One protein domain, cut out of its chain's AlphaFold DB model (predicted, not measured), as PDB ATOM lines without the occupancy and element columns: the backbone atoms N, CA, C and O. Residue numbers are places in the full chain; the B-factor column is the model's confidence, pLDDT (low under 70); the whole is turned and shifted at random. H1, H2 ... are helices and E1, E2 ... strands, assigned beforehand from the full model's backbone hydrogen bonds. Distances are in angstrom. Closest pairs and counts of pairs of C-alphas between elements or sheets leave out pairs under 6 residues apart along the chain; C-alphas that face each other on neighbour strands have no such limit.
ATOM      1  N   VAL A 178      44.129 -34.887  48.946       89.62
ATOM      2  CA  VAL A 178      44.973 -33.708  49.178       89.62
ATOM      3  C   VAL A 178      44.221 -32.644  49.971       89.62
ATOM      4  O   VAL A 178      43.001 -32.522  49.886       89.62
ATOM      5  N   GLY A 179      44.935 -31.835  50.753       88.56
ATOM      6  CA  GLY A 179      44.329 -30.677  51.415       88.56
ATOM      7  C   GLY A 179      43.870 -29.635  50.389       88.56
ATOM      8  O   GLY A 179      44.605 -29.311  49.457       88.56
ATOM      9  N   CYS A 180      42.674 -29.066  50.560       88.50
ATOM     10  CA  CYS A 180      42.154 -28.054  49.629       88.50
ATOM     11  C   CYS A 180      42.971 -26.739  49.638       88.50
ATOM     12  O   CYS A 180      43.081 -26.054  48.618       88.50
ATOM     13  N   CYS A 181      43.564 -26.362  50.774       89.38
ATOM     14  CA  CYS A 181      44.537 -25.272  50.881       89.38
ATOM     15  C   CYS A 181      45.416 -25.452  52.129       89.38
ATOM     16  O   CYS A 181      45.204 -26.369  52.915       89.38
ATOM     17  N   SER A 182      46.378 -24.550  52.342       84.38
ATOM     18  CA  SER A 182      47.298 -24.608  53.489       84.38
ATOM     19  C   SER A 182      46.652 -24.325  54.852       84.38
ATOM     20  O   SER A 182      47.255 -24.630  55.876       84.38
ATOM     21  N   GLN A 183      45.459 -23.723  54.880       86.81
ATOM     22  CA  GLN A 183      44.792 -23.265  56.111       86.81
ATOM     23  C   GLN A 183      43.546 -24.080  56.481       86.81
ATOM     24  O   GLN A 183      43.101 -24.047  57.625       86.81
ATOM     25  N   CYS A 184      42.959 -24.791  55.520       88.25
ATOM     26  CA  CYS A 184      41.765 -25.599  55.725       88.25
ATOM     27  C   CYS A 184      42.158 -27.050  56.050       88.25
ATOM     28  O   CYS A 184      43.032 -27.618  55.402       88.25
ATOM     29  N   TYR A 185      41.427 -27.692  56.963       88.38
ATOM     30  CA  TYR A 185      41.564 -29.130  57.246       88.38
ATOM     31  C   TYR A 185      40.799 -30.033  56.264       88.38
ATOM     32  O   TYR A 185      40.865 -31.254  56.379       88.38
ATOM     33  N   ALA A 186      40.046 -29.452  55.326       90.56
ATOM     34  CA  ALA A 186      39.269 -30.216  54.358       90.56
ATOM     35  C   ALA A 186      40.191 -30.914  53.344       90.56
ATOM     36  O   ALA A 186      41.029 -30.267  52.705       90.56
ATOM     37  N   MET A 187      39.986 -32.223  53.208       90.75
ATOM     38  CA  MET A 187      40.679 -33.113  52.280       90.75
ATOM     39  C   MET A 187      39.780 -33.371  51.069       90.75
ATOM     40  O   MET A 187      38.568 -33.483  51.221       90.75
ATOM     41  N   VAL A 188      40.344 -33.424  49.867       91.62
ATOM     42  CA  VAL A 188      39.609 -33.585  48.604       91.62
ATOM     43  C   VAL A 188      40.408 -34.445  47.631       91.62
ATOM     44  O   VAL A 188      41.637 -34.398  47.640       91.62
ATOM     45  N   HIS A 189      39.732 -35.198  46.762       91.50
ATOM     46  CA  HIS A 189      40.403 -35.855  45.639       91.50
ATOM     47  C   HIS A 189      41.004 -34.805  44.707       91.50
ATOM     48  O   HIS A 189      40.431 -33.727  44.495       91.50
ATOM     49  N   ARG A 190      42.151 -35.126  44.105       88.00
ATOM     50  CA  ARG A 190      42.829 -34.215  43.177       88.00
ATOM     51  C   ARG A 190      41.953 -33.898  41.961       88.00
ATOM     52  O   ARG A 190      41.930 -32.740  41.539       88.00
ATOM     53  N   ARG A 191      41.198 -34.883  41.456       87.69
ATOM     54  CA  ARG A 191      40.235 -34.711  40.357       87.69
ATOM     55  C   ARG A 191      39.093 -33.774  40.745       87.69
ATOM     56  O   ARG A 191      38.939 -32.725  40.120       87.69
ATOM     57  N   CYS A 192      38.389 -34.073  41.841       89.94
ATOM     58  CA  CYS A 192      37.302 -33.229  42.350       89.94
ATOM     59  C   CYS A 192      37.763 -31.785  42.585       89.94
ATOM     60  O   CYS A 192      37.042 -30.836  42.290       89.94
ATOM     61  N   TRP A 193      38.984 -31.596  43.095       89.69
ATOM     62  CA  TRP A 193      39.518 -30.261  43.340       89.69
ATOM     63  C   TRP A 193      39.818 -29.485  42.058       89.69
ATOM     64  O   TRP A 193      39.540 -28.285  41.991       89.69
ATOM     65  N   ARG A 194      40.364 -30.153  41.036       85.94
ATOM     66  CA  ARG A 194      40.640 -29.554  39.724       85.94
ATOM     67  C   ARG A 194      39.347 -29.116  39.035       85.94
ATOM     68  O   ARG A 194      39.250 -27.972  38.597       85.94
ATOM     69  N   GLU A 195      38.349 -29.991  39.003       86.69
ATOM     70  CA  GLU A 195      37.044 -29.708  38.400       86.69
ATOM     71  C   GLU A 195      36.327 -28.564  39.128       86.69
ATOM     72  O   GLU A 195      35.889 -27.585  38.518       86.69
ATOM     73  N   TRP A 196      36.307 -28.615  40.462       89.00
ATOM     74  CA  TRP A 196      35.737 -27.558  41.293       89.00
ATOM     75  C   TRP A 196      36.393 -26.194  41.029       89.00
ATOM     76  O   TRP A 196      35.705 -25.181  40.897       89.00
ATOM     77  N   ARG A 197      37.725 -26.150  40.889       86.12
ATOM     78  CA  ARG A 197      38.468 -24.930  40.525       86.12
ATOM     79  C   ARG A 197      38.144 -24.429  39.131       86.12
ATOM     80  O   ARG A 197      37.994 -23.220  38.959       86.12
ATOM     81  N   SER A 198      38.039 -25.330  38.158       83.25
ATOM     82  CA  SER A 198      37.636 -24.983  36.795       83.25
ATOM     83  C   SER A 198      36.273 -24.281  36.809       83.25
ATOM     84  O   SER A 198      36.139 -23.149  36.339       83.25
ATOM     85  N   ASN A 199      35.301 -24.865  37.513       85.00
ATOM     86  CA  ASN A 199      33.966 -24.292  37.676       85.00
ATOM     87  C   ASN A 199      33.977 -22.935  38.398       85.00
ATOM     88  O   ASN A 199      33.229 -22.026  38.031       85.00
ATOM     89  N   GLN A 200      34.853 -22.743  39.386       85.94
ATOM     90  CA  GLN A 200      35.024 -21.441  40.036       85.94
ATOM     91  C   GLN A 200      35.622 -20.379  39.124       85.94
ATOM     92  O   GLN A 200      35.140 -19.247  39.130       85.94
ATOM     93  N   ARG A 201      36.637 -20.728  38.324       82.50
ATOM     94  CA  ARG A 201      37.215 -19.819  37.323       82.50
ATOM     95  C   ARG A 201      36.145 -19.405  36.310       82.50
ATOM     96  O   ARG A 201      35.973 -18.210  36.070       82.50
ATOM     97  N   LEU A 202      35.353 -20.356  35.812       82.25
ATOM     98  CA  LEU A 202      34.236 -20.083  34.904       82.25
ATOM     99  C   LEU A 202      33.166 -19.192  35.540       82.25
ATOM    100  O   LEU A 202      32.703 -18.240  34.915       82.25
ATOM    101  N   ASN A 203      32.789 -19.442  36.792       81.56
ATOM    102  CA  ASN A 203      31.806 -18.609  37.484       81.56
ATOM    103  C   ASN A 203      32.332 -17.207  37.796       81.56
ATOM    104  O   ASN A 203      31.573 -16.241  37.698       81.56
ATOM    105  N   HIS A 204      33.619 -17.068  38.115       83.31
ATOM    106  CA  HIS A 204      34.259 -15.765  38.276       83.31
ATOM    107  C   HIS A 204      34.213 -14.968  36.966       83.31
ATOM    108  O   HIS A 204      33.821 -13.799  36.956       83.31
ATOM    109  N   ILE A 205      34.531 -15.623  35.849       81.25
ATOM    110  CA  ILE A 205      34.440 -15.049  34.507       81.25
ATOM    111  C   ILE A 205      33.003 -14.630  34.170       81.25
ATOM    112  O   ILE A 205      32.773 -13.479  33.801       81.25
ATOM    113  N   ARG A 206      32.021 -15.523  34.349       82.88
ATOM    114  CA  ARG A 206      30.598 -15.223  34.107       82.88
ATOM    115  C   ARG A 206      30.121 -14.042  34.944       82.88
ATOM    116  O   ARG A 206      29.437 -13.163  34.429       82.88
ATOM    117  N   SER A 207      30.514 -14.000  36.214       81.25
ATOM    118  CA  SER A 207      30.166 -12.903  37.120       81.25
ATOM    119  C   SER A 207      30.736 -11.577  36.619       81.25
ATOM    120  O   SER A 207      30.002 -10.597  36.562       81.25
ATOM    121  N   ARG A 208      31.995 -11.558  36.157       79.50
ATOM    122  CA  ARG A 208      32.597 -10.361  35.552       79.50
ATOM    123  C   ARG A 208      31.906  -9.925  34.263       79.50
ATOM    124  O   ARG A 208      31.640  -8.738  34.117       79.50
ATOM    125  N   LEU A 209      31.579 -10.857  33.366       76.25
ATOM    126  CA  LEU A 209      30.861 -10.550  32.119       76.25
ATOM    127  C   LEU A 209      29.474  -9.951  32.375       76.25
ATOM    128  O   LEU A 209      29.026  -9.084  31.632       76.25
ATOM    129  N   LEU A 210      28.805 -10.390  33.440       80.12
ATOM    130  CA  LEU A 210      27.500  -9.874  33.852       80.12
ATOM    131  C   LEU A 210      27.593  -8.604  34.719       80.12
ATOM    132  O   LEU A 210      26.563  -8.075  35.130       80.12
ATOM    133  N   GLY A 211      28.801  -8.109  35.009       81.19
ATOM    134  CA  GLY A 211      29.023  -6.928  35.848       81.19
ATOM    135  C   GLY A 211      28.826  -7.159  37.351       81.19
ATOM    136  O   GLY A 211      28.758  -6.196  38.113       81.19
ATOM    137  N   TYR A 212      28.743  -8.412  37.806       80.88
ATOM    138  CA  TYR A 212      28.656  -8.752  39.225       80.88
ATOM    139  C   TYR A 212      30.037  -8.779  39.888       80.88
ATOM    140  O   TYR A 212      31.037  -9.197  39.299       80.88
ATOM    141  N   ALA A 213      30.082  -8.386  41.164       80.69
ATOM    142  CA  ALA A 213      31.268  -8.550  41.994       80.69
ATOM    143  C   ALA A 213      31.552 -10.047  42.193       80.69
ATOM    144  O   ALA A 213      30.804 -10.757  42.864       80.69
ATOM    145  N   ALA A 214      32.635 -10.524  41.588       80.06
ATOM    146  CA  ALA A 214      33.035 -11.919  41.646       80.06
ATOM    147  C   ALA A 214      34.024 -12.150  42.806       80.06
ATOM    148  O   ALA A 214      34.962 -11.362  42.966       80.06
ATOM    149  N   PRO A 215      33.862 -13.213  43.616       77.69
ATOM    150  CA  PRO A 215      34.840 -13.566  44.642       77.69
ATOM    151  C   PRO A 215      36.163 -14.008  44.002       77.69
ATOM    152  O   PRO A 215      36.160 -14.689  42.979       77.69
ATOM    153  N   ASN A 216      37.293 -13.639  44.612       80.50
ATOM    154  CA  ASN A 216      38.623 -13.933  44.070       80.50
ATOM    155  C   ASN A 216      38.817 -15.445  43.836       80.50
ATOM    156  O   ASN A 216      38.719 -16.213  44.797       80.50
ATOM    157  N   PRO A 217      39.173 -15.883  42.613       80.75
ATOM    158  CA  PRO A 217      39.292 -17.303  42.270       80.75
ATOM    159  C   PRO A 217      40.536 -17.963  42.887       80.75
ATOM    160  O   PRO A 217      40.698 -19.179  42.825       80.75
ATOM    161  N   SER A 218      41.434 -17.167  43.473       82.19
ATOM    162  CA  SER A 218      42.614 -17.637  44.198       82.19
ATOM    163  C   SER A 218      42.298 -18.074  45.632       82.19
ATOM    164  O   SER A 218      43.069 -18.839  46.221       82.19
ATOM    165  N   LEU A 219      41.170 -17.636  46.199       86.94
ATOM    166  CA  LEU A 219      40.790 -17.952  47.573       86.94
ATOM    167  C   LEU A 219      40.041 -19.282  47.640       86.94
ATOM    168  O   LEU A 219      39.145 -19.565  46.852       86.94
ATOM    169  N   CYS A 220      40.386 -20.098  48.631       88.00
ATOM    170  CA  CYS A 220      39.671 -21.328  48.925       88.00
ATOM    171  C   CYS A 220      38.232 -20.989  49.307       88.00
ATOM    172  O   CYS A 220      38.008 -20.283  50.284       88.00
ATOM    173  N   THR A 221      37.237 -21.518  48.605       86.75
ATOM    174  CA  THR A 221      35.832 -21.218  48.926       86.75
ATOM    175  C   THR A 221      35.329 -21.848  50.214       86.75
ATOM    176  O   THR A 221      34.293 -21.422  50.713       86.75
ATOM    177  N   ILE A 222      36.053 -22.829  50.761       87.44
ATOM    178  CA  ILE A 222      35.689 -23.497  52.014       87.44
ATOM    179  C   ILE A 222      36.010 -22.577  53.203       87.44
ATOM    180  O   ILE A 222      35.104 -22.187  53.932       87.44
ATOM    181  N   CYS A 223      37.272 -22.158  53.372       88.50
ATOM    182  CA  CYS A 223      37.673 -21.254  54.467       88.50
ATOM    183  C   CYS A 223      37.681 -19.763  54.094       88.50
ATOM    184  O   CYS A 223      37.895 -18.928  54.971       88.50
ATOM    185  N   LYS A 224      37.485 -19.405  52.817       87.94
ATOM    186  CA  LYS A 224      37.500 -18.031  52.257       87.94
ATOM    187  C   LYS A 224      38.791 -17.229  52.474       87.94
ATOM    188  O   LYS A 224      38.856 -16.064  52.099       87.94
ATOM    189  N   THR A 225      39.806 -17.837  53.076       85.56
ATOM    190  CA  THR A 225      41.011 -17.170  53.596       85.56
ATOM    191  C   THR A 225      42.287 -17.798  53.050       85.56
ATOM    192  O   THR A 225      43.210 -17.084  52.669       85.56
ATOM    193  N   GLY A 226      42.325 -19.128  52.938       83.75
ATOM    194  CA  GLY A 226      43.479 -19.839  52.405       83.75
ATOM    195  C   GLY A 226      43.663 -19.628  50.905       83.75
ATOM    196  O   GLY A 226      42.700 -19.681  50.138       83.75
ATOM    197  N   VAL A 227      44.915 -19.450  50.472       83.31
ATOM    198  CA  VAL A 227      45.257 -19.470  49.046       83.31
ATOM    199  C   VAL A 227      45.149 -20.899  48.558       83.31
ATOM    200  O   VAL A 227      45.806 -21.821  49.043       83.31
ATOM    201  N   SER A 228      44.276 -21.076  47.589       77.81
ATOM    202  CA  SER A 228      43.983 -22.361  47.015       77.81
ATOM    203  C   SER A 228      45.054 -22.662  45.948       77.81
ATOM    204  O   SER A 228      45.145 -21.986  44.925       77.81
ATOM    205  N   ARG A 229      45.892 -23.689  46.155       70.50
ATOM    206  CA  ARG A 229      46.884 -24.157  45.161       70.50
ATOM    207  C   ARG A 229      46.610 -25.608  44.782       70.50
ATOM    208  O   ARG A 229      46.335 -26.418  45.660       70.50
ATOM    209  N   VAL A 230      46.580 -25.906  43.483       70.75
ATOM    210  CA  VAL A 230      46.525 -27.286  42.986       70.75
ATOM    211  C   VAL A 230      47.965 -27.695  42.717       70.75
ATOM    212  O   VAL A 230      48.616 -27.138  41.838       70.75
ATOM    213  N   ILE A 231      48.472 -28.639  43.504       66.19
ATOM    214  CA  ILE A 231      49.823 -29.173  43.323       66.19
ATOM    215  C   ILE A 231      49.896 -29.762  41.903       66.19
ATOM    216  O   ILE A 231      49.067 -30.604  41.545       66.19
ATOM    217  N   GLY A 232      50.833 -29.284  41.078       65.69
ATOM    218  CA  GLY A 232      51.025 -29.692  39.677       65.69
ATOM    219  C   GLY A 232      50.488 -28.744  38.591       65.69
ATOM    220  O   GLY A 232      50.748 -28.998  37.426       65.69
ATOM    221  N   GLU A 233      49.789 -27.648  38.922       61.72
ATOM    222  CA  GLU A 233      49.481 -26.579  37.938       61.72
ATOM    223  C   GLU A 233      50.647 -25.580  37.746       61.72
ATOM    224  O   GLU A 233      50.573 -24.694  36.897       61.72
ATOM    225  N   GLU A 234      51.721 -25.704  38.530       53.88
ATOM    226  CA  GLU A 234      52.766 -24.678  38.678       53.88
ATOM    227  C   GLU A 234      53.677 -24.526  37.444       53.88
ATOM    228  O   GLU A 234      54.275 -23.471  37.257       53.88
ATOM    229  N   GLU A 235      53.737 -25.526  36.562       52.41
ATOM    230  CA  GLU A 235      54.603 -25.498  35.371       52.41
ATOM    231  C   GLU A 235      53.950 -24.830  34.147       52.41
ATOM    232  O   GLU A 235      54.635 -24.516  33.178       52.41
ATOM    233  N   ALA A 254      42.779  -5.442  27.266       61.38
ATOM    234  CA  ALA A 254      43.484  -6.403  26.416       61.38
ATOM    235  C   ALA A 254      44.030  -7.592  27.229       61.38
ATOM    236  O   ALA A 254      43.800  -8.742  26.872       61.38
ATOM    237  N   ALA A 255      44.644  -7.330  28.388       61.94
ATOM    238  CA  ALA A 255      45.132  -8.379  29.284       61.94
ATOM    239  C   ALA A 255      43.995  -9.252  29.845       61.94
ATOM    240  O   ALA A 255      44.165 -10.457  30.012       61.94
ATOM    241  N   LEU A 256      42.821  -8.670  30.115       65.06
ATOM    242  CA  LEU A 256      41.625  -9.416  30.516       65.06
ATOM    243  C   LEU A 256      41.076 -10.277  29.381       65.06
ATOM    244  O   LEU A 256      40.615 -11.387  29.640       65.06
ATOM    245  N   GLN A 257      41.101  -9.768  28.151       71.06
ATOM    246  CA  GLN A 257      40.644 -10.491  26.973       71.06
ATOM    247  C   GLN A 257      41.563 -11.675  26.669       71.06
ATOM    248  O   GLN A 257      41.066 -12.782  26.474       71.06
ATOM    249  N   ASP A 258      42.879 -11.479  26.737       69.38
ATOM    250  CA  ASP A 258      43.864 -12.551  26.576       69.38
ATOM    251  C   ASP A 258      43.753 -13.574  27.712       69.38
ATOM    252  O   ASP A 258      43.733 -14.776  27.470       69.38
ATOM    253  N   GLN A 259      43.566 -13.119  28.955       65.94
ATOM    254  CA  GLN A 259      43.344 -14.007  30.097       65.94
ATOM    255  C   GLN A 259      42.028 -14.789  29.978       65.94
ATOM    256  O   GLN A 259      41.948 -15.943  30.402       65.94
ATOM    257  N   PHE A 260      40.988 -14.190  29.399       73.25
ATOM    258  CA  PHE A 260      39.717 -14.854  29.127       73.25
ATOM    259  C   PHE A 260      39.854 -15.894  28.015       73.25
ATOM    260  O   PHE A 260      39.388 -17.017  28.191       73.25
ATOM    261  N   LEU A 261      40.524 -15.549  26.913       72.88
ATOM    262  CA  LEU A 261      40.799 -16.468  25.809       72.88
ATOM    263  C   LEU A 261      41.682 -17.632  26.256       72.88
ATOM    264  O   LEU A 261      41.386 -18.765  25.902       72.88
ATOM    265  N   GLU A 262      42.682 -17.380  27.096       72.75
ATOM    266  CA  GLU A 262      43.547 -18.417  27.661       72.75
ATOM    267  C   GLU A 262      42.806 -19.298  28.675       72.75
ATOM    268  O   GLU A 262      42.995 -20.510  28.740       72.75
ATOM    269  N   THR A 263      41.903 -18.719  29.471       66.69
ATOM    270  CA  THR A 263      41.083 -19.529  30.381       66.69
ATOM    271  C   THR A 263      40.071 -20.367  29.604       66.69
ATOM    272  O   THR A 263      39.844 -21.518  29.962       66.69
ATOM    273  N   LEU A 264      39.477 -19.825  28.537       68.81
ATOM    274  CA  LEU A 264      38.592 -20.577  27.651       68.81
ATOM    275  C   LEU A 264      39.343 -21.670  26.899       68.81
ATOM    276  O   LEU A 264      38.856 -22.792  26.868       68.81
ATOM    277  N   SER A 265      40.519 -21.374  26.339       68.31
ATOM    278  CA  SER A 265      41.338 -22.352  25.620       68.31
ATOM    279  C   SER A 265      41.728 -23.503  26.540       68.31
ATOM    280  O   SER A 265      41.609 -24.658  26.154       68.31
ATOM    281  N   ARG A 266      42.103 -23.208  27.788       64.44
ATOM    282  CA  ARG A 266      42.469 -24.223  28.779       64.44
ATOM    283  C   ARG A 266      41.271 -25.017  29.292       64.44
ATOM    284  O   ARG A 266      41.419 -26.196  29.577       64.44
ATOM    285  N   VAL A 267      40.096 -24.399  29.419       63.81
ATOM    286  CA  VAL A 267      38.862 -25.115  29.784       63.81
ATOM    287  C   VAL A 267      38.399 -26.024  28.648       63.81
ATOM    288  O   VAL A 267      38.033 -27.156  28.927       63.81
ATOM    289  N   LEU A 268      38.451 -25.551  27.400       60.31
ATOM    290  CA  LEU A 268      38.133 -26.344  26.209       60.31
ATOM    291  C   LEU A 268      39.129 -27.498  26.033       60.31
ATOM    292  O   LEU A 268      38.740 -28.632  25.818       60.31
ATOM    293  N   ARG A 269      40.423 -27.240  26.219       61.22
ATOM    294  CA  ARG A 269      41.456 -28.272  26.078       61.22
ATOM    295  C   ARG A 269      41.407 -29.314  27.196       61.22
ATOM    296  O   ARG A 269      41.545 -30.497  26.933       61.22
ATOM    297  N   ASN A 270      41.130 -28.892  28.431       53.59
ATOM    298  CA  ASN A 270      40.927 -29.826  29.539       53.59
ATOM    299  C   ASN A 270      39.611 -30.617  29.430       53.59
ATOM    300  O   ASN A 270      39.477 -31.596  30.157       53.59
ATOM    301  N   SER A 271      38.633 -30.190  28.617       51.91
ATOM    302  CA  SER A 271      37.474 -31.038  28.300       51.91
ATOM    303  C   SER A 271      37.778 -32.065  27.215       51.91
ATOM    304  O   SER A 271      37.108 -33.084  27.185       51.91
ATOM    305  N   ASP A 272      38.783 -31.816  26.371       47.72
ATOM    306  CA  ASP A 272      39.201 -32.747  25.318       47.72
ATOM    307  C   ASP A 272      40.167 -33.830  25.846       47.72
ATOM    308  O   ASP A 272      40.146 -34.956  25.366       47.72
ATOM    309  N   ASP A 273      40.992 -33.528  26.858       50.03
ATOM    310  CA  ASP A 273      42.033 -34.453  27.358       50.03
ATOM    311  C   ASP A 273      41.510 -35.607  28.260       50.03
ATOM    312  O   ASP A 273      42.290 -36.495  28.606       50.03
ATOM    313  N   ASP A 274      40.236 -35.611  28.682       49.00
ATOM    314  CA  ASP A 274      39.654 -36.696  29.508       49.00
ATOM    315  C   ASP A 274      38.761 -37.670  28.698       49.00
ATOM    316  O   ASP A 274      38.311 -38.667  29.262       49.00
TER     317      ASP A 274
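AT A GLANCE: This is residues 178 to 235 and 254 to 274 of the 418 residues of the protein "Hypothetical protein" of Vitrella brassicaformis (UniProt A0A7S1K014). A long helix, H1, has a second helix, H2, slanting loosely beside it on one side and a fold of loops on another. The small loop before H1 and the long stretch after it, which folds back along H1, come together in that fold. The printed part has 79 residues, with one named strand and two named helices in the order E1, H1, H2; the class is mostly helix. It is compact, with a radius of gyration of the C-alphas of 13.3 A, and spans 37 by 31 by 19 A.

HOW THE PARTS SIT: Residues 178 to 179 form a short antiparallel pairing with residues 187 to 188 of E1, residues 187 to 189, which pairs with no named strand. A tight link with no residue between joins E1 to H1, residues 190 to 209, and the two meet only through their link. H2, residues 254 to 272, only just touches H1, with 3 pairs of C-alphas within 8 A. The closest C-alphas are those of Ser 198 and Val 267, 7.1 A apart. H1 touches with residues 198 to 205 alone, H2 with residues 260 to 267 alone. They run opposite ways at a tilt of 37 degrees, only just steep. E1 and H2 are apart. In H1 and H2 every O i to N i+4 pair is within hydrogen-bond range.

IN THESE COORDINATES: E1 begins at C-alpha 187 (40.679, -33.113, 52.280) and is 7.2 A long. H1 begins at C-alpha 190 (42.829, -34.215, 43.177) and is 28.7 A long. H2 is 26.7 A long and ends at C-alpha 272 (39.201, -32.747, 25.318).

THE WHOLE: The C-alphas of Tyr 185 and Ala 254 are the two farthest apart, at 38.3 A. Residues 210 to 235 hold no named element. Residues 236 to 253 are not printed, and C-alphas 235 and 254 are 23.8 A apart across this cut. Mean pLDDT of the printed part is 77.2; 22 residues are under 70, namely 231 to 235, 254 to 256, 258 to 259 and 263 to 274.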